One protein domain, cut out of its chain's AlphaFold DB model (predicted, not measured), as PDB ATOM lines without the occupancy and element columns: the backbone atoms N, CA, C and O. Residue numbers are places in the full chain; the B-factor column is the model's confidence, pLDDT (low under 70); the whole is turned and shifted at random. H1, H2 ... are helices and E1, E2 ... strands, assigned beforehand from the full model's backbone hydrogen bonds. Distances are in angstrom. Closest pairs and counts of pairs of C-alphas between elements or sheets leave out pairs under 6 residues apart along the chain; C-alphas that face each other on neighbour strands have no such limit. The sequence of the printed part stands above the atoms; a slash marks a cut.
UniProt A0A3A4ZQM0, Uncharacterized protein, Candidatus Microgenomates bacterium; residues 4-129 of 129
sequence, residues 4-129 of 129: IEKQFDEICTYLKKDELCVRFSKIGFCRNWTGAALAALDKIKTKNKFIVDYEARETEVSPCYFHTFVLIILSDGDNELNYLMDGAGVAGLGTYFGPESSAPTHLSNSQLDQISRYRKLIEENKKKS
ATOM      1  N   ILE A   4      44.273  17.073 -44.616       94.62
ATOM      2  CA  ILE A   4      43.568  17.844 -43.587       94.62
ATOM      3  C   ILE A   4      42.870  19.070 -44.195       94.62
ATOM      4  O   ILE A   4      41.695  19.296 -43.920       94.62
ATOM      5  N   GLU A   5      43.547  19.819 -45.072       93.94
ATOM      6  CA  GLU A   5      42.961  20.990 -45.746       93.94
ATOM      7  C   GLU A   5      41.738  20.610 -46.589       93.94
ATOM      8  O   GLU A   5      40.691  21.243 -46.478       93.94
ATOM      9  N   LYS A   6      41.829  19.522 -47.368       94.94
ATOM     10  CA  LYS A   6      40.679  19.002 -48.128       94.94
ATOM     11  C   LYS A   6      39.513  18.661 -47.207       94.94
ATOM     12  O   LYS A   6      38.364  18.966 -47.515       94.94
ATOM     13  N   GLN A   7      39.807  18.037 -46.068       95.69
ATOM     14  CA  GLN A   7      38.775  17.648 -45.124       95.69
ATOM     15  C   GLN A   7      38.108  18.858 -44.463       95.69
ATOM     16  O   GLN A   7      36.891  18.849 -44.265       95.69
ATOM     17  N   PHE A   8      38.883  19.898 -44.154       97.06
ATOM     18  CA  PHE A   8      38.359  21.167 -43.669       97.06
ATOM     19  C   PHE A   8      37.429  21.826 -44.696       97.06
ATOM     20  O   PHE A   8      36.326  22.245 -44.337       97.06
ATOM     21  N   ASP A   9      37.812  21.852 -45.974       96.62
ATOM     22  CA  ASP A   9      36.988  22.407 -47.056       96.62
ATOM     23  C   ASP A   9      35.656  21.658 -47.222       96.62
ATOM     24  O   ASP A   9      34.601  22.275 -47.421       96.62
ATOM     25  N   GLU A  10      35.668  20.330 -47.093       96.12
ATOM     26  CA  GLU A  10      34.452  19.509 -47.098       96.12
ATOM     27  C   GLU A  10      33.535  19.830 -45.911       96.12
ATOM     28  O   GLU A  10      32.325  19.992 -46.094       96.12
ATOM     29  N   ILE A  11      34.100  19.983 -44.708       97.38
ATOM     30  CA  ILE A  11      33.352  20.372 -43.504       97.38
ATOM     31  C   ILE A  11      32.746  21.767 -43.688       97.38
ATOM     32  O   ILE A  11      31.551  21.959 -43.458       97.38
ATOM     33  N   CYS A  12      33.522  22.732 -44.181       97.19
ATOM     34  CA  CYS A  12      33.033  24.078 -44.473       97.19
ATOM     35  C   CYS A  12      31.902  24.058 -45.507       97.19
ATOM     36  O   CYS A  12      30.898  24.755 -45.352       97.19
ATOM     37  N   THR A  13      32.040  23.246 -46.557       97.06
ATOM     38  CA  THR A  13      31.012  23.071 -47.590       97.06
ATOM     39  C   THR A  13      29.737  22.464 -47.016       97.06
ATOM     40  O   THR A  13      28.640  22.880 -47.391       97.06
ATOM     41  N   TYR A  14      29.866  21.507 -46.096       96.75
ATOM     42  CA  TYR A  14      28.739  20.920 -45.382       96.75
ATOM     43  C   TYR A  14      28.013  21.964 -44.523       96.75
ATOM     44  O   TYR A  14      26.809  22.148 -44.688       96.75
ATOM     45  N   LEU A  15      28.736  22.720 -43.688       97.19
ATOM     46  CA  LEU A  15      28.145  23.764 -42.840       97.19
ATOM     47  C   LEU A  15      27.469  24.872 -43.659       97.19
ATOM     48  O   LEU A  15      26.394  25.341 -43.301       97.19
ATOM     49  N   LYS A  16      28.042  25.253 -44.806       94.88
ATOM     50  CA  LYS A  16      27.445  26.239 -45.727       94.88
ATOM     51  C   LYS A  16      26.160  25.752 -46.413       94.88
ATOM     52  O   LYS A  16      25.478  26.559 -47.036       94.88
ATOM     53  N   LYS A  17      25.840  24.457 -46.325       96.50
ATOM     54  CA  LYS A  17      24.611  23.848 -46.862       96.50
ATOM     55  C   LYS A  17      23.634  23.403 -45.769       96.50
ATOM     56  O   LYS A  17      22.492  23.089 -46.093       96.50
ATOM     57  N   ASP A  18      24.059  23.360 -44.506       97.62
ATOM     58  CA  ASP A  18      23.186  23.034 -43.378       97.62
ATOM     59  C   ASP A  18      22.165  24.159 -43.149       97.62
ATOM     60  O   ASP A  18      22.519  25.334 -43.049       97.62
ATOM     61  N   GLU A  19      20.882  23.798 -43.078       97.44
ATOM     62  CA  GLU A  19      19.765  24.748 -43.047       97.44
ATOM     63  C   GLU A  19      19.856  25.734 -41.873       97.44
ATOM     64  O   GLU A  19      19.630  26.936 -42.043       97.44
ATOM     65  N   LEU A  20      20.214  25.246 -40.679       97.19
ATOM     66  CA  LEU A  20      20.303  26.084 -39.484       97.19
ATOM     67  C   LEU A  20      21.529  26.985 -39.538       97.19
ATOM     68  O   LEU A  20      21.425  28.168 -39.212       97.19
ATOM     69  N   CYS A  21      22.664  26.451 -39.990       96.94
ATOM     70  CA  CYS A  21      23.860  27.256 -40.205       96.94
ATOM     71  C   CYS A  21      23.558  28.394 -41.188       96.94
ATOM     72  O   CYS A  21      23.757  29.552 -40.844       96.94
ATOM     73  N   VAL A  22      22.968  28.098 -42.352       97.19
ATOM     74  CA  VAL A  22      22.577  29.107 -43.354       97.19
ATOM     75  C   VAL A  22      21.608  30.139 -42.775       97.19
ATOM     76  O   VAL A  22      21.787  31.341 -42.983       97.19
ATOM     77  N   ARG A  23      20.599  29.702 -42.013       97.31
ATOM     78  CA  ARG A  23      19.626  30.597 -41.371       97.31
ATOM     79  C   ARG A  23      20.291  31.601 -40.426       97.31
ATOM     80  O   ARG A  23      19.860  32.756 -40.385       97.31
ATOM     81  N   PHE A  24      21.299  31.163 -39.673       97.75
ATOM     82  CA  PHE A  24      21.999  31.972 -38.673       97.75
ATOM     83  C   PHE A  24      23.288  32.630 -39.184       97.75
ATOM     84  O   PHE A  24      23.933  33.335 -38.413       97.75
ATOM     85  N   SER A  25      23.649  32.467 -40.461       95.56
ATOM     86  CA  SER A  25      24.806  33.126 -41.091       95.56
ATOM     87  C   SER A  25      24.557  34.622 -41.329       95.56
ATOM     88  O   SER A  25      24.478  35.094 -42.466       95.56
ATOM     89  N   LYS A  26      24.335  35.371 -40.246       94.69
ATOM     90  CA  LYS A  26      24.058  36.809 -40.230       94.69
ATOM     91  C   LYS A  26      24.678  37.435 -38.982       94.69
ATOM     92  O   LYS A  26      24.645  36.842 -37.902       94.69
ATOM     93  N   ILE A  27      25.163  38.667 -39.118       93.75
ATOM     94  CA  ILE A  27      25.710  39.453 -38.005       93.75
ATOM     95  C   ILE A  27      24.689  39.512 -36.856       93.75
ATOM     96  O   ILE A  27      23.493  39.698 -37.082       93.75
ATOM     97  N   GLY A  28      25.172  39.343 -35.622       92.62
ATOM     98  CA  GLY A  28      24.350  39.336 -34.406       92.62
ATOM     99  C   GLY A  28      23.778  37.966 -34.022       92.62
ATOM    100  O   GLY A  28      23.282  37.815 -32.911       92.62
ATOM    101  N   PHE A  29      23.899  36.949 -34.884       96.19
ATOM    102  CA  PHE A  29      23.452  35.576 -34.605       96.19
ATOM    103  C   PHE A  29      24.608  34.617 -34.288       96.19
ATOM    104  O   PHE A  29      24.431  33.404 -34.368       96.19
ATOM    105  N   CYS A  30      25.782  35.123 -33.902       95.94
ATOM    106  CA  CYS A  30      26.989  34.316 -33.708       95.94
ATOM    107  C   CYS A  30      26.792  33.142 -32.741       95.94
ATOM    108  O   CYS A  30      27.164  32.023 -33.073       95.94
ATOM    109  N   ARG A  31      26.102  33.331 -31.608       95.81
ATOM    110  CA  ARG A  31      25.810  32.225 -30.671       95.81
ATOM    111  C   ARG A  31      24.877  31.175 -31.264       95.81
ATOM    112  O   ARG A  31      25.098  29.981 -31.077       95.81
ATOM    113  N   ASN A  32      23.846  31.603 -31.993       97.00
ATOM    114  CA  ASN A  32      22.927  30.688 -32.671       97.00
ATOM    115  C   ASN A  32      23.638  29.909 -33.780       97.00
ATOM    116  O   ASN A  32      23.447  28.699 -33.891       97.00
ATOM    117  N   TRP A  33      24.474  30.591 -34.563       97.81
ATOM    118  CA  TRP A  33      25.273  29.978 -35.613       97.81
ATOM    119  C   TRP A  33      26.259  28.963 -35.034       97.81
ATOM    120  O   TRP A  33      26.273  27.820 -35.474       97.81
ATOM    121  N   THR A  34      27.003  29.328 -33.986       97.94
ATOM    122  CA  THR A  34      27.935  28.428 -33.295       97.94
ATOM    123  C   THR A  34      27.216  27.205 -32.730       97.94
ATOM    124  O   THR A  34      27.685  26.084 -32.910       97.94
ATOM    125  N   GLY A  35      26.043  27.380 -32.113       96.88
ATOM    126  CA  GLY A  35      25.222  26.260 -31.646       96.88
ATOM    127  C   GLY A  35      24.776  25.325 -32.778       96.88
ATOM    128  O   GLY A  35      24.859  24.105 -32.637       96.88
ATOM    129  N   ALA A  36      24.350  25.884 -33.916       97.31
ATOM    130  CA  ALA A  36      23.980  25.108 -35.099       97.31
ATOM    131  C   ALA A  36      25.182  24.364 -35.700       97.31
ATOM    132  O   ALA A  36      25.083  23.168 -35.977       97.31
ATOM    133  N   ALA A  37      26.327  25.038 -35.833       97.94
ATOM    134  CA  ALA A  37      27.557  24.461 -36.356       97.94
ATOM    135  C   ALA A  37      28.045  23.304 -35.477       97.94
ATOM    136  O   ALA A  37      28.325  22.226 -35.990       97.94
ATOM    137  N   LEU A  38      28.056  23.473 -34.154       96.94
ATOM    138  CA  LEU A  38      28.403  22.404 -33.219       96.94
ATOM    139  C   LEU A  38      27.472  21.184 -33.338       96.94
ATOM    140  O   LEU A  38      27.946  20.051 -33.381       96.94
ATOM    141  N   ALA A  39      26.157  21.399 -33.446       94.62
ATOM    142  CA  ALA A  39      25.195  20.312 -33.643       94.62
ATOM    143  C   ALA A  39      25.362  19.612 -35.005       94.62
ATOM    144  O   ALA A  39      25.119  18.411 -35.130       94.62
ATOM    145  N   ALA A  40      25.769  20.346 -36.041       95.81
ATOM    146  CA  ALA A  40      26.092  19.787 -37.348       95.81
ATOM    147  C   ALA A  40      27.398  18.966 -37.299       95.81
ATOM    148  O   ALA A  40      27.447  17.865 -37.850       95.81
ATOM    149  N   LEU A  41      28.414  19.445 -36.572       96.31
ATOM    150  CA  LEU A  41      29.664  18.720 -36.325       96.31
ATOM    151  C   LEU A  41      29.429  17.413 -35.558       96.31
ATOM    152  O   LEU A  41      29.970  16.385 -35.957       96.31
ATOM    153  N   ASP A  42      28.539  17.404 -34.559       93.56
ATOM    154  CA  ASP A  42      28.142  16.186 -33.831       93.56
ATOM    155  C   ASP A  42      27.618  15.086 -34.768       93.56
ATOM    156  O   ASP A  42      27.933  13.905 -34.599       93.56
ATOM    157  N   LYS A  43      26.865  15.462 -35.810       92.62
ATOM    158  CA  LYS A  43      26.319  14.511 -36.794       92.62
ATOM    159  C   LYS A  43      27.404  13.888 -37.667       92.62
ATOM    160  O   LYS A  43      27.270  12.727 -38.058       92.62
ATOM    161  N   ILE A  44      28.445  14.648 -38.010       93.88
ATOM    162  CA  ILE A  44      29.478  14.202 -38.954       93.88
ATOM    163  C   ILE A  44      30.729  13.645 -38.272       93.88
ATOM    164  O   ILE A  44      31.422  12.851 -38.905       93.88
ATOM    165  N   LYS A  45      30.991  13.969 -36.994       90.62
ATOM    166  CA  LYS A  45      32.159  13.479 -36.235       90.62
ATOM    167  C   LYS A  45      32.291  11.960 -36.311       90.62
ATOM    168  O   LYS A  45      33.362  11.442 -36.588       90.62
ATOM    169  N   THR A  46      31.179  11.240 -36.163       86.69
ATOM    170  CA  THR A  46      31.156   9.763 -36.202       86.69
ATOM    171  C   THR A  46      31.589   9.160 -37.541       86.69
ATOM    172  O   THR A  46      32.003   8.007 -37.585       86.69
ATOM    173  N   LYS A  47      31.494   9.924 -38.636       88.44
ATOM    174  CA  LYS A  47      31.842   9.486 -39.997       88.44
ATOM    175  C   LYS A  47      33.161  10.075 -40.485       88.44
ATOM    176  O   LYS A  47      33.689   9.625 -41.498       88.44
ATOM    177  N   ASN A  48      33.679  11.082 -39.788       87.81
ATOM    178  CA  ASN A  48      34.847  11.838 -40.192       87.81
ATOM    179  C   ASN A  48      35.986  11.618 -39.198       87.81
ATOM    180  O   ASN A  48      36.104  12.316 -38.195       87.81
ATOM    181  N   LYS A  49      36.844  10.644 -39.516       91.12
ATOM    182  CA  LYS A  49      37.970  10.241 -38.664       91.12
ATOM    183  C   LYS A  49      39.026  11.329 -38.448       91.12
ATOM    184  O   LYS A  49      39.848  11.171 -37.557       91.12
ATOM    185  N   PHE A  50      39.027  12.389 -39.259       94.88
ATOM    186  CA  PHE A  50      39.974  13.489 -39.093       94.88
ATOM    187  C   PHE A  50      39.575  14.412 -37.949       94.88
ATOM    188  O   PHE A  50      40.430  15.110 -37.424       94.88
ATOM    189  N   ILE A  51      38.292  14.446 -37.570       94.81
ATOM    190  CA  ILE A  51      37.815  15.322 -36.502       94.81
ATOM    191  C   ILE A  51      38.231  14.736 -35.154       94.81
ATOM    192  O   ILE A  51      37.609  13.795 -34.657       94.81
ATOM    193  N   VAL A  52      39.246  15.344 -34.544       93.50
ATOM    194  CA  VAL A  52      39.702  15.005 -33.193       93.50
ATOM    195  C   VAL A  52      38.736  15.619 -32.183       93.50
ATOM    196  O   VAL A  52      38.060  14.916 -31.421       93.50
ATOM    197  N   ASP A  53      38.594  16.942 -32.240       94.69
ATOM    198  CA  ASP A  53      37.730  17.690 -31.338       94.69
ATOM    199  C   ASP A  53      37.228  18.998 -31.954       94.69
ATOM    200  O   ASP A  53      37.685  19.430 -33.014       94.69
ATOM    201  N   TYR A  54      36.251  19.615 -31.300       96.50
ATOM    202  CA  TYR A  54      35.790  20.960 -31.618       96.50
ATOM    203  C   TYR A  54      35.103  21.605 -30.421       96.50
ATOM    204  O   TYR A  54      34.434  20.954 -29.618       96.50
ATOM    205  N   GLU A  55      35.208  22.924 -30.342       97.19
ATOM    206  CA  GLU A  55      34.618  23.710 -29.270       97.19
ATOM    207  C   GLU A  55      34.147  25.075 -29.769       97.19
ATOM    208  O   GLU A  55      34.747  25.693 -30.647       97.19
ATOM    209  N   ALA A  56      33.059  25.570 -29.185       97.88
ATOM    210  CA  ALA A  56      32.740  26.987 -29.223       97.88
ATOM    211  C   ALA A  56      33.782  27.780 -28.431       97.88
ATOM    212  O   ALA A  56      34.083  27.454 -27.274       97.88
ATOM    213  N   ARG A  57      34.255  28.858 -29.046       97.56
ATOM    214  CA  ARG A  57      35.087  29.887 -28.436       97.56
ATOM    215  C   ARG A  57      34.410  31.242 -28.523       97.56
ATOM    216  O   ARG A  57      33.541  31.451 -29.368       97.56
ATOM    217  N   GLU A  58      34.822  32.153 -27.653       96.88
ATOM    218  CA  GLU A  58      34.400  33.547 -27.671       96.88
ATOM    219  C   GLU A  58      35.584  34.503 -27.544       96.88
ATOM    220  O   GLU A  58      36.616  34.179 -26.957       96.88
ATOM    221  N   THR A  59      35.413  35.699 -28.090       95.31
ATOM    222  CA  THR A  59      36.357  36.811 -27.980       95.31
ATOM    223  C   THR A  59      35.586  38.109 -27.779       95.31
ATOM    224  O   THR A  59      34.472  38.256 -28.288       95.31
ATOM    225  N   GLU A  60      36.153  39.050 -27.034       92.94
ATOM    226  CA  GLU A  60      35.576  40.383 -26.880       92.94
ATOM    227  C   GLU A  60      35.962  41.243 -28.094       92.94
ATOM    228  O   GLU A  60      37.132  41.549 -28.306       92.94
ATOM    229  N   VAL A  61      34.980  41.624 -28.916       90.38
ATOM    230  CA  VAL A  61      35.209  42.442 -30.129       90.38
ATOM    231  C   VAL A  61      34.995  43.939 -29.885       90.38
ATOM    232  O   VAL A  61      35.375  44.772 -30.705       90.38
ATOM    233  N   SER A  62      34.362  44.284 -28.766       87.06
ATOM    234  CA  SER A  62      34.110  45.638 -28.262       87.06
ATOM    235  C   SER A  62      33.737  45.517 -26.778       87.06
ATOM    236  O   SER A  62      33.241  44.452 -26.406       87.06
ATOM    237  N   PRO A  63      33.931  46.542 -25.923       90.56
ATOM    238  CA  PRO A  63      33.623  46.445 -24.498       90.56
ATOM    239  C   PRO A  63      32.233  45.856 -24.218       90.56
ATOM    240  O   PRO A  63      31.221  46.422 -24.631       90.56
ATOM    241  N   CYS A  64      32.192  44.729 -23.502       86.12
ATOM    242  CA  CYS A  64      30.998  43.937 -23.168       86.12
ATOM    243  C   CYS A  64      30.294  43.227 -24.348       86.12
ATOM    244  O   CYS A  64      29.231  42.631 -24.153       86.12
ATOM    245  N   TYR A  65      30.870  43.239 -25.550       88.25
ATOM    246  CA  TYR A  65      30.349  42.547 -26.729       88.25
ATOM    247  C   TYR A  65      31.249  41.375 -27.103       88.25
ATOM    248  O   TYR A  65      32.336  41.540 -27.658       88.25
ATOM    249  N   PHE A  66      30.743  40.175 -26.836       92.75
ATOM    250  CA  PHE A  66      31.423  38.924 -27.140       92.75
ATOM    251  C   PHE A  66      30.912  38.331 -28.447       92.75
ATOM    252  O   PHE A  66      29.703  38.262 -28.685       92.75
ATOM    253  N   HIS A  67      31.842  37.872 -29.276       95.50
ATOM    254  CA  HIS A  67      31.560  37.159 -30.511       95.50
ATOM    255  C   HIS A  67      31.960  35.697 -30.372       95.50
ATOM    256  O   HIS A  67      33.088  35.406 -29.982       95.50
ATOM    257  N   THR A  68      31.040  34.788 -30.693       97.19
ATOM    258  CA  THR A  68      31.269  33.342 -30.609       97.19
ATOM    259  C   THR A  68      31.483  32.714 -31.975       97.19
ATOM    260  O   THR A  68      30.789  33.048 -32.930       97.19
ATOM    261  N   PHE A  69      32.360  31.722 -32.033       97.69
ATOM    262  CA  PHE A  69      32.711  30.966 -33.235       97.69
ATOM    263  C   PHE A  69      33.171  29.556 -32.842       97.69
ATOM    264  O   PHE A  69      33.153  29.209 -31.661       97.69
ATOM    265  N   VAL A  70      33.544  28.721 -33.812       98.12
ATOM    266  CA  VAL A  70      33.987  27.340 -33.566       98.12
ATOM    267  C   VAL A  70      35.480  27.199 -33.841       98.12
ATOM    268  O   VAL A  70      35.948  27.601 -34.902       98.12
ATOM    269  N   LEU A  71      36.203  26.584 -32.910       98.00
ATOM    270  CA  LEU A  71      37.490  25.939 -33.159       98.00
ATOM    271  C   LEU A  71      37.232  24.467 -33.501       98.00
ATOM    272  O   LEU A  71      36.492  23.793 -32.787       98.00
ATOM    273  N   ILE A  72      37.858  23.963 -34.561       97.88
ATOM    274  CA  ILE A  72      37.910  22.537 -34.890       97.88
ATOM    275  C   ILE A  72      39.363  22.080 -35.008       97.88
ATOM    276  O   ILE A  72      40.190  22.766 -35.611       97.88
ATOM    277  N   ILE A  73      39.647  20.917 -34.431       97.44
ATOM    278  CA  ILE A  73      40.957  20.273 -34.432       97.44
ATOM    279  C   ILE A  73      40.882  19.071 -35.368       97.44
ATOM    280  O   ILE A  73      40.069  18.158 -35.165       97.44
ATOM    281  N   LEU A  74      41.713  19.088 -36.409       97.25
ATOM    282  CA  LEU A  74      41.786  18.032 -37.411       97.25
ATOM    283  C   LEU A  74      43.148  17.347 -37.381       97.25
ATOM    284  O   LEU A  74      44.170  18.025 -37.308       97.25
ATOM    285  N   SER A  75      43.170  16.021 -37.516       95.56
ATOM    286  CA  SER A  75      44.409  15.248 -37.599       95.56
ATOM    287  C   SER A  75      44.350  14.145 -38.651       95.56
ATOM    288  O   SER A  75      43.315  13.511 -38.846       95.56
ATOM    289  N   ASP A  76      45.473  13.906 -39.329       93.62
ATOM    290  CA  ASP A  76      45.692  12.745 -40.200       93.62
ATOM    291  C   ASP A  76      46.498  11.617 -39.523       93.62
ATOM    292  O   ASP A  76      46.770  10.597 -40.156       93.62
ATOM    293  N   GLY A  77      46.814  11.768 -38.231       90.38
ATOM    294  CA  GLY A  77      47.626  10.853 -37.426       90.38
ATOM    295  C   GLY A  77      49.063  11.332 -37.214       90.38
ATOM    296  O   GLY A  77      49.613  11.100 -36.140       90.38
ATOM    297  N   ASP A  78      49.633  12.046 -38.186       89.19
ATOM    298  CA  ASP A  78      51.001  12.577 -38.115       89.19
ATOM    299  C   ASP A  78      51.011  14.078 -37.809       89.19
ATOM    300  O   ASP A  78      51.915  14.586 -37.147       89.19
ATOM    301  N   ASN A  79      49.988  14.793 -38.281       92.06
ATOM    302  CA  ASN A  79      49.832  16.228 -38.103       92.06
ATOM    303  C   ASN A  79      48.502  16.534 -37.421       92.06
ATOM    304  O   ASN A  79      47.495  15.867 -37.660       92.06
ATOM    305  N   GLU A  80      48.490  17.584 -36.608       95.12
ATOM    306  CA  GLU A  80      47.286  18.156 -36.014       95.12
ATOM    307  C   GLU A  80      47.232  19.644 -36.359       95.12
ATOM    308  O   GLU A  80      48.227  20.358 -36.219       95.12
ATOM    309  N   LEU A  81      46.087  20.102 -36.864       96.38
ATOM    310  CA  LEU A  81      45.878  21.484 -37.280       96.38
ATOM    311  C   LEU A  81      44.571  22.034 -36.717       96.38
ATOM    312  O   LEU A  81      43.518  21.393 -36.766       96.38
ATOM    313  N   ASN A  82      44.656  23.280 -36.265       97.12
ATOM    314  CA  ASN A  82      43.543  24.036 -35.718       97.12
ATOM    315  C   ASN A  82      42.950  24.962 -36.775       97.12
ATOM    316  O   ASN A  82      43.666  25.751 -37.399       97.12
ATOM    317  N   TYR A  83      41.629  24.924 -36.917       97.69
ATOM    318  CA  TYR A  83      40.888  25.816 -37.799       97.69
ATOM    319  C   TYR A  83      39.788  26.545 -37.041       97.69
ATOM    320  O   TYR A  83      39.107  25.964 -36.196       97.69
ATOM    321  N   LEU A  84      39.574  27.811 -37.388       97.69
ATOM    322  CA  LEU A  84      38.449  28.596 -36.903       97.69
ATOM    323  C   LEU A  84      37.364  28.687 -37.975       97.69
ATOM    324  O   LEU A  84      37.647  28.833 -39.168       97.69
ATOM    325  N   MET A  85      36.115  28.624 -37.529       97.75
ATOM    326  CA  MET A  85      34.923  28.748 -38.358       97.75
ATOM    327  C   MET A  85      33.956  29.737 -37.709       97.75
ATOM    328  O   MET A  85      33.449  29.502 -36.614       97.75
ATOM    329  N   ASP A  86      33.686  30.826 -38.414       96.81
ATOM    330  CA  ASP A  86      32.759  31.891 -38.058       96.81
ATOM    331  C   ASP A  86      31.878  32.211 -39.269       96.81
ATOM    332  O   ASP A  86      32.266  32.965 -40.165       96.81
ATOM    333  N   GLY A  87      30.683  31.625 -39.306       95.69
ATOM    334  CA  GLY A  87      29.720  31.881 -40.377       95.69
ATOM    335  C   GLY A  87      28.745  33.021 -40.109       95.69
ATOM    336  O   GLY A  87      28.043  33.417 -41.036       95.69
ATOM    337  N   ALA A  88      28.700  33.579 -38.895       95.50
ATOM    338  CA  ALA A  88      27.892  34.767 -38.613       95.50
ATOM    339  C   ALA A  88      28.644  36.054 -38.971       95.50
ATOM    340  O   ALA A  88      28.043  37.004 -39.480       95.50
ATOM    341  N   GLY A  89      29.957  36.053 -38.737       92.75
ATOM    342  CA  GLY A  89      30.844  37.174 -38.978       92.75
ATOM    343  C   GLY A  89      30.679  38.318 -37.981       92.75
ATOM    344  O   GLY A  89      29.677  38.436 -37.269       92.75
ATOM    345  N   VAL A  90      31.666  39.210 -37.980       90.19
ATOM    346  CA  VAL A  90      31.645  40.464 -37.213       90.19
ATOM    347  C   VAL A  90      31.341  41.632 -38.152       90.19
ATOM    348  O   VAL A  90      31.782  41.659 -39.305       90.19
ATOM    349  N   ALA A  91      30.584  42.623 -37.673       87.06
ATOM    350  CA  ALA A  91      30.289  43.828 -38.445       87.06
ATOM    351  C   ALA A  91      31.583  44.510 -38.926       87.06
ATOM    352  O   ALA A  91      32.479  44.784 -38.135       87.06
ATOM    353  N   GLY A  92      31.682  44.760 -40.235       85.81
ATOM    354  CA  GLY A  92      32.862  45.365 -40.866       85.81
ATOM    355  C   GLY A  92      34.025  44.407 -41.159       85.81
ATOM    356  O   GLY A  92      34.930  44.797 -41.888       85.81
ATOM    357  N   LEU A  93      33.998  43.168 -40.653       86.44
ATOM    358  CA  LEU A  93      35.072  42.176 -40.838       86.44
ATOM    359  C   LEU A  93      34.607  40.937 -41.618       86.44
ATOM    360  O   LEU A  93      35.403  40.323 -42.323       86.44
ATOM    361  N   GLY A  94      33.312  40.611 -41.557       89.56
ATOM    362  CA  GLY A  94      32.724  39.485 -42.280       89.56
ATOM    363  C   GLY A  94      32.974  38.135 -41.606       89.56
ATOM    364  O   GLY A  94      33.332  38.073 -40.434       89.56
ATOM    365  N   THR A  95      32.713  37.056 -42.347       94.81
ATOM    366  CA  THR A  95      32.887  35.659 -41.910       94.81
ATOM    367  C   THR A  95      34.332  35.196 -42.050       94.81
ATOM    368  O   THR A  95      35.029  35.646 -42.961       94.81
ATOM    369  N   TYR A  96      34.742  34.203 -41.263       96.06
ATOM    370  CA  TYR A  96      36.073  33.607 -41.357       96.06
ATOM    371  C   TYR A  96      36.016  32.076 -41.339       96.06
ATOM    372  O   TYR A  96      35.355  31.483 -40.497       96.06
ATOM    373  N   PHE A  97      36.722  31.429 -42.267       97.25
ATOM    374  CA  PHE A  97      36.903  29.976 -42.297       97.25
ATOM    375  C   PHE A  97      38.348  29.698 -42.700       97.25
ATOM    376  O   PHE A  97      38.699  29.888 -43.865       97.25
ATOM    377  N   GLY A  98      39.192  29.291 -41.757       96.75
ATOM    378  CA  GLY A  98      40.603  29.078 -42.056       96.75
ATOM    379  C   GLY A  98      41.453  28.665 -40.859       96.75
ATOM    380  O   GLY A  98      40.931  28.520 -39.752       96.75
ATOM    381  N   PRO A  99      42.760  28.442 -41.081       96.31
ATOM    382  CA  PRO A  99      43.697  28.050 -40.033       96.31
ATOM    383  C   PRO A  99      43.769  29.083 -38.905       96.31
ATOM    384  O   PRO A  99      43.927  30.274 -39.175       96.31
ATOM    385  N   GLU A 100      43.762  28.634 -37.648       95.81
ATOM    386  CA  GLU A 100      43.887  29.507 -36.467       95.81
ATOM    387  C   GLU A 100      45.148  30.388 -36.523       95.81
ATOM    388  O   GLU A 100      45.099  31.567 -36.184       95.81
ATOM    389  N   SER A 101      46.255  29.862 -37.056       93.88
ATOM    390  CA  SER A 101      47.517  30.599 -37.243       93.88
ATOM    391  C   SER A 101      47.423  31.789 -38.206       93.88
ATOM    392  O   SER A 101      48.287  32.662 -38.189       93.88
ATOM    393  N   SER A 102      46.386  31.825 -39.044       94.06
ATOM    394  CA  SER A 102      46.119  32.887 -40.022       94.06
ATOM    395  C   SER A 102      44.858  33.688 -39.693       94.06
ATOM    396  O   SER A 102      44.353  34.435 -40.536       94.06
ATOM    397  N   ALA A 103      44.310  33.501 -38.491       92.94
ATOM    398  CA  ALA A 103      43.076  34.142 -38.086       92.94
ATOM    399  C   ALA A 103      43.248  35.664 -37.926       92.94
ATOM    400  O   ALA A 103      44.286  36.134 -37.453       92.94
ATOM    401  N   PRO A 104      42.219  36.457 -38.268       91.50
ATOM    402  CA  PRO A 104      42.178  37.874 -37.944       91.50
ATOM    403  C   PRO A 104      42.395  38.131 -36.447       91.50
ATOM    404  O   PRO A 104      41.879  37.399 -35.603       91.50
ATOM    405  N   THR A 105      43.066  39.235 -36.107       89.44
ATOM    406  CA  THR A 105      43.422  39.573 -34.717       89.44
ATOM    407  C   THR A 105      42.221  39.613 -33.772       89.44
ATOM    408  O   THR A 105      42.358  39.264 -32.608       89.44
ATOM    409  N   HIS A 106      41.028  39.975 -34.247       87.81
ATOM    410  CA  HIS A 106      39.836  39.998 -33.395       87.81
ATOM    411  C   HIS A 106      39.409  38.602 -32.906       87.81
ATOM    412  O   HIS A 106      38.785  38.508 -31.858       87.81
ATOM    413  N   LEU A 107      39.764  37.529 -33.623       91.06
ATOM    414  CA  LEU A 107      39.529  36.139 -33.209       91.06
ATOM    415  C   LEU A 107      40.682  35.568 -32.363       91.06
ATOM    416  O   LEU A 107      40.551  34.483 -31.787       91.06
ATOM    417  N   SER A 108      41.809  36.285 -32.285       83.31
ATOM    418  CA  SER A 108      42.946  35.911 -31.440       83.31
ATOM    419  C   SER A 108      42.603  36.047 -29.952       83.31
ATOM    420  O   SER A 108      41.673  36.764 -29.589       83.31
ATOM    421  N   ASN A 109      43.349  35.353 -29.086       83.81
ATOM    422  CA  ASN A 109      43.136  35.335 -27.627       83.81
ATOM    423  C   ASN A 109      41.724  34.909 -27.191       83.81
ATOM    424  O   ASN A 109      41.261  35.270 -26.110       83.81
ATOM    425  N   SER A 110      41.038  34.141 -28.032       93.69
ATOM    426  CA  SER A 110      39.717  33.631 -27.710       93.69
ATOM    427  C   SER A 110      39.761  32.605 -26.585       93.69
ATOM    428  O   SER A 110      40.714  31.839 -26.430       93.69
ATOM    429  N   GLN A 111      38.697  32.590 -25.793       94.50
ATOM    430  CA  GLN A 111      38.529  31.700 -24.654       94.50
ATOM    431  C   GLN A 111      37.391  30.712 -24.895       94.50
ATOM    432  O   GLN A 111      36.571  30.879 -25.796       94.50
ATOM    433  N   LEU A 112      37.316  29.684 -24.052       95.31
ATOM    434  CA  LEU A 112      36.236  28.708 -24.098       95.31
ATOM    435  C   LEU A 112      34.884  29.357 -23.757       95.31
ATOM    436  O   LEU A 112      34.705  29.851 -22.634       95.31
ATOM    437  N   ASP A 113      33.931  29.274 -24.686       95.56
ATOM    438  CA  ASP A 113      32.565  29.781 -24.514       95.56
ATOM    439  C   ASP A 113      31.723  28.883 -23.583       95.56
ATOM    440  O   ASP A 113      31.998  27.691 -23.390       95.56
ATOM    441  N   GLN A 114      30.659  29.454 -23.016       89.94
ATOM    442  CA  GLN A 114      29.730  28.757 -22.126       89.94
ATOM    443  C   GLN A 114      29.068  27.538 -22.781       89.94
ATOM    444  O   GLN A 114      28.884  26.528 -22.100       89.94
ATOM    445  N   ILE A 115      28.759  27.573 -24.086       90.50
ATOM    446  CA  ILE A 115      28.169  26.430 -24.804       90.50
ATOM    447  C   ILE A 115      29.074  25.199 -24.661       90.50
ATOM    448  O   ILE A 115      28.601  24.112 -24.322       90.50
ATOM    449  N   SER A 116      30.383  25.368 -24.850       89.62
ATOM    450  CA  SER A 116      31.357  24.282 -24.699       89.62
ATOM    451  C   SER A 116      31.507  23.823 -23.255       89.62
ATOM    452  O   SER A 116      31.591  22.622 -23.006       89.62
ATOM    453  N   ARG A 117      31.512  24.757 -22.294       86.31
ATOM    454  CA  ARG A 117      31.604  24.422 -20.862       86.31
ATOM    455  C   ARG A 117      30.450  23.515 -20.435       86.31
ATOM    456  O   ARG A 117      30.683  22.482 -19.812       86.31
ATOM    457  N   TYR A 118      29.221  23.849 -20.832       85.94
ATOM    458  CA  TYR A 118      28.050  23.022 -20.533       85.94
ATOM    459  C   TYR A 118      28.081  21.670 -21.250       85.94
ATOM    460  O   TYR A 118      27.753  20.654 -20.638       85.94
ATOM    461  N   ARG A 119      28.506  21.628 -22.520       85.19
ATOM    462  CA  ARG A 119      28.651  20.366 -23.266       85.19
ATOM    463  C   ARG A 119      29.621  19.402 -22.573       85.19
ATOM    464  O   ARG A 119      29.242  18.258 -22.331       85.19
ATOM    465  N   LYS A 120      30.809  19.880 -22.177       82.94
ATOM    466  CA  LYS A 120      31.820  19.074 -21.462       82.94
ATOM    467  C   LYS A 120      31.271  18.530 -20.132       82.94
ATOM    468  O   LYS A 120      31.376  17.334 -19.872       82.94
ATOM    469  N   LEU A 121      30.572  19.359 -19.350       83.56
ATOM    470  CA  LEU A 121      29.938  18.938 -18.090       83.56
ATOM    471  C   LEU A 121      28.910  17.801 -18.286       83.56
ATOM    472  O   LEU A 121      28.860  16.850 -17.505       83.56
ATOM    473  N   ILE A 122      28.076  17.886 -19.330       81.75
ATOM    474  CA  ILE A 122      27.074  16.853 -19.641       81.75
ATOM    475  C   ILE A 122      27.756  15.523 -19.986       81.75
ATOM    476  O   ILE A 122      27.308  14.466 -19.541       81.75
ATOM    477  N   GLU A 123      28.830  15.563 -20.771       81.94
ATOM    478  CA  GLU A 123      29.595  14.370 -21.139       81.94
ATOM    479  C   GLU A 123      30.283  13.725 -19.932       81.94
ATOM    480  O   GLU A 123      30.248  12.503 -19.783       81.94
ATOM    481  N   GLU A 124      30.861  14.528 -19.038       84.19
ATOM    482  CA  GLU A 124      31.470  14.047 -17.794       84.19
ATOM    483  C   GLU A 124      30.454  13.363 -16.875       84.19
ATOM    484  O   GLU A 124      30.744  12.306 -16.313       84.19
ATOM    485  N   ASN A 125      29.249  13.922 -16.747       83.94
ATOM    486  CA  ASN A 125      28.191  13.334 -15.922       83.94
ATOM    487  C   ASN A 125      27.669  12.009 -16.496       83.94
ATOM    488  O   ASN A 125      27.390  11.083 -15.734       83.94
ATOM    489  N   LYS A 126      27.603  11.876 -17.828       82.50
ATOM    490  CA  LYS A 126      27.236  10.611 -18.491       82.50
ATOM    491  C   LYS A 126      28.244   9.490 -18.245       82.50
ATOM    492  O   LYS A 126      27.842   8.341 -18.199       82.50
ATOM    493  N   LYS A 127      29.536   9.802 -18.091       77.44
ATOM    494  CA  LYS A 127      30.584   8.798 -17.806       77.44
ATOM    495  C   LYS A 127      30.556   8.283 -16.363       77.44
ATOM    496  O   LYS A 127      31.192   7.276 -16.072       77.44
ATOM    497  N   LYS A 128      29.887   9.005 -15.460       73.56
ATOM    498  CA  LYS A 128      29.774   8.674 -14.031       73.56
ATOM    499  C   LYS A 128      28.472   7.942 -13.675       73.56
ATOM    500  O   LYS A 128      28.340   7.523 -12.529       73.56
ATOM    501  N   SER A 129      27.526   7.855 -14.614       61.66
ATOM    502  CA  SER A 129      26.242   7.148 -14.470       61.66
ATOM    503  C   SER A 129      26.325   5.774 -15.121       61.66
ATOM    504  O   SER A 129      25.689   4.846 -14.585       61.66
TER     505      SER A 129
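This is residues 4 to 129 of the 129 residues of an uncharacterized protein of Candidatus Microgenomates bacterium (UniProt A0A3A4ZQM0). A twisted sheet of four strands has H1 and H3 over one face, H3 running along its strands, while H2 packs on the first half of H3. The last helix, H4, meets edge strand E1 with its first residues, and residues 121 to 129 stick out. The printed part has 126 residues, in the order H1, H2, H3, E1, E2, E3, E4, H4, and is mixed in class. The sheet's order is E1, E2, E3, E4, antiparallel throughout. The whole is compact, with a radius of gyration of the C-alphas of 14.2 A and spans of 40 by 36 by 29 A.

H1, residues 4 to 15, is close to but not clearly touching H2, residues 19 to 24. H2 and H3, residues 30 to 45, form a helical hairpin: they touch, closest at the C-alphas of Phe 24 and Trp 33, 4.9 A apart, through residues 30 to 37 of H3 alone, at a shallow tilt of 25 degrees, opposite ways. E1, residues 51 to 62, E2, 65 to 75, E3, 80 to 90, and E4, 94 to 99, form a meander, each strand the antiparallel neighbour of the one before. N 55 and O 71 of E1 and E2 are 2.9 A apart, N 72 and O 83 of E2 and E3 2.9 A, and N 86 and O 96 of E3 and E4 2.7 A, each within hydrogen-bond range. E3 bends by 74 degrees at residue 87. H1 and H3 on one face of the sheet make two layers, helices over strands, each at a height over the sheet of 8.2 A. On the local plane H3 runs along E2 at 4 degrees; their closest C-alphas, Cys 30 and Thr 68, are 5.4 A apart. H4, residues 114 to 127, is on the same face as H3; its C-alpha of Ser 116 is 5.4 A from that of Ala 56 in E1, the closest pair. In H1, H2, H3 and H4 every O i to N i+4 pair is within hydrogen-bond range.

H1 begins at C-alpha 4, (43.568, 17.844, -43.587). H3 is 21.6 A long, E1 31.6 A, E2 32.6 A, E3 27.3 A and H4 20.4 A. H4 ends at C-alpha 127, (30.584, 8.798, -17.806).

The C-alphas farthest apart, Gly 92 and Ser 129, are 46.9 A apart. The printed part has no cut. The link from E4 to H4, residues 100 to 113, is long; in it residues 111 to 112 pair antiparallel with 57 to 58 of E1. The mean pLDDT of the printed part is 92.8, and residue 129 is under 70.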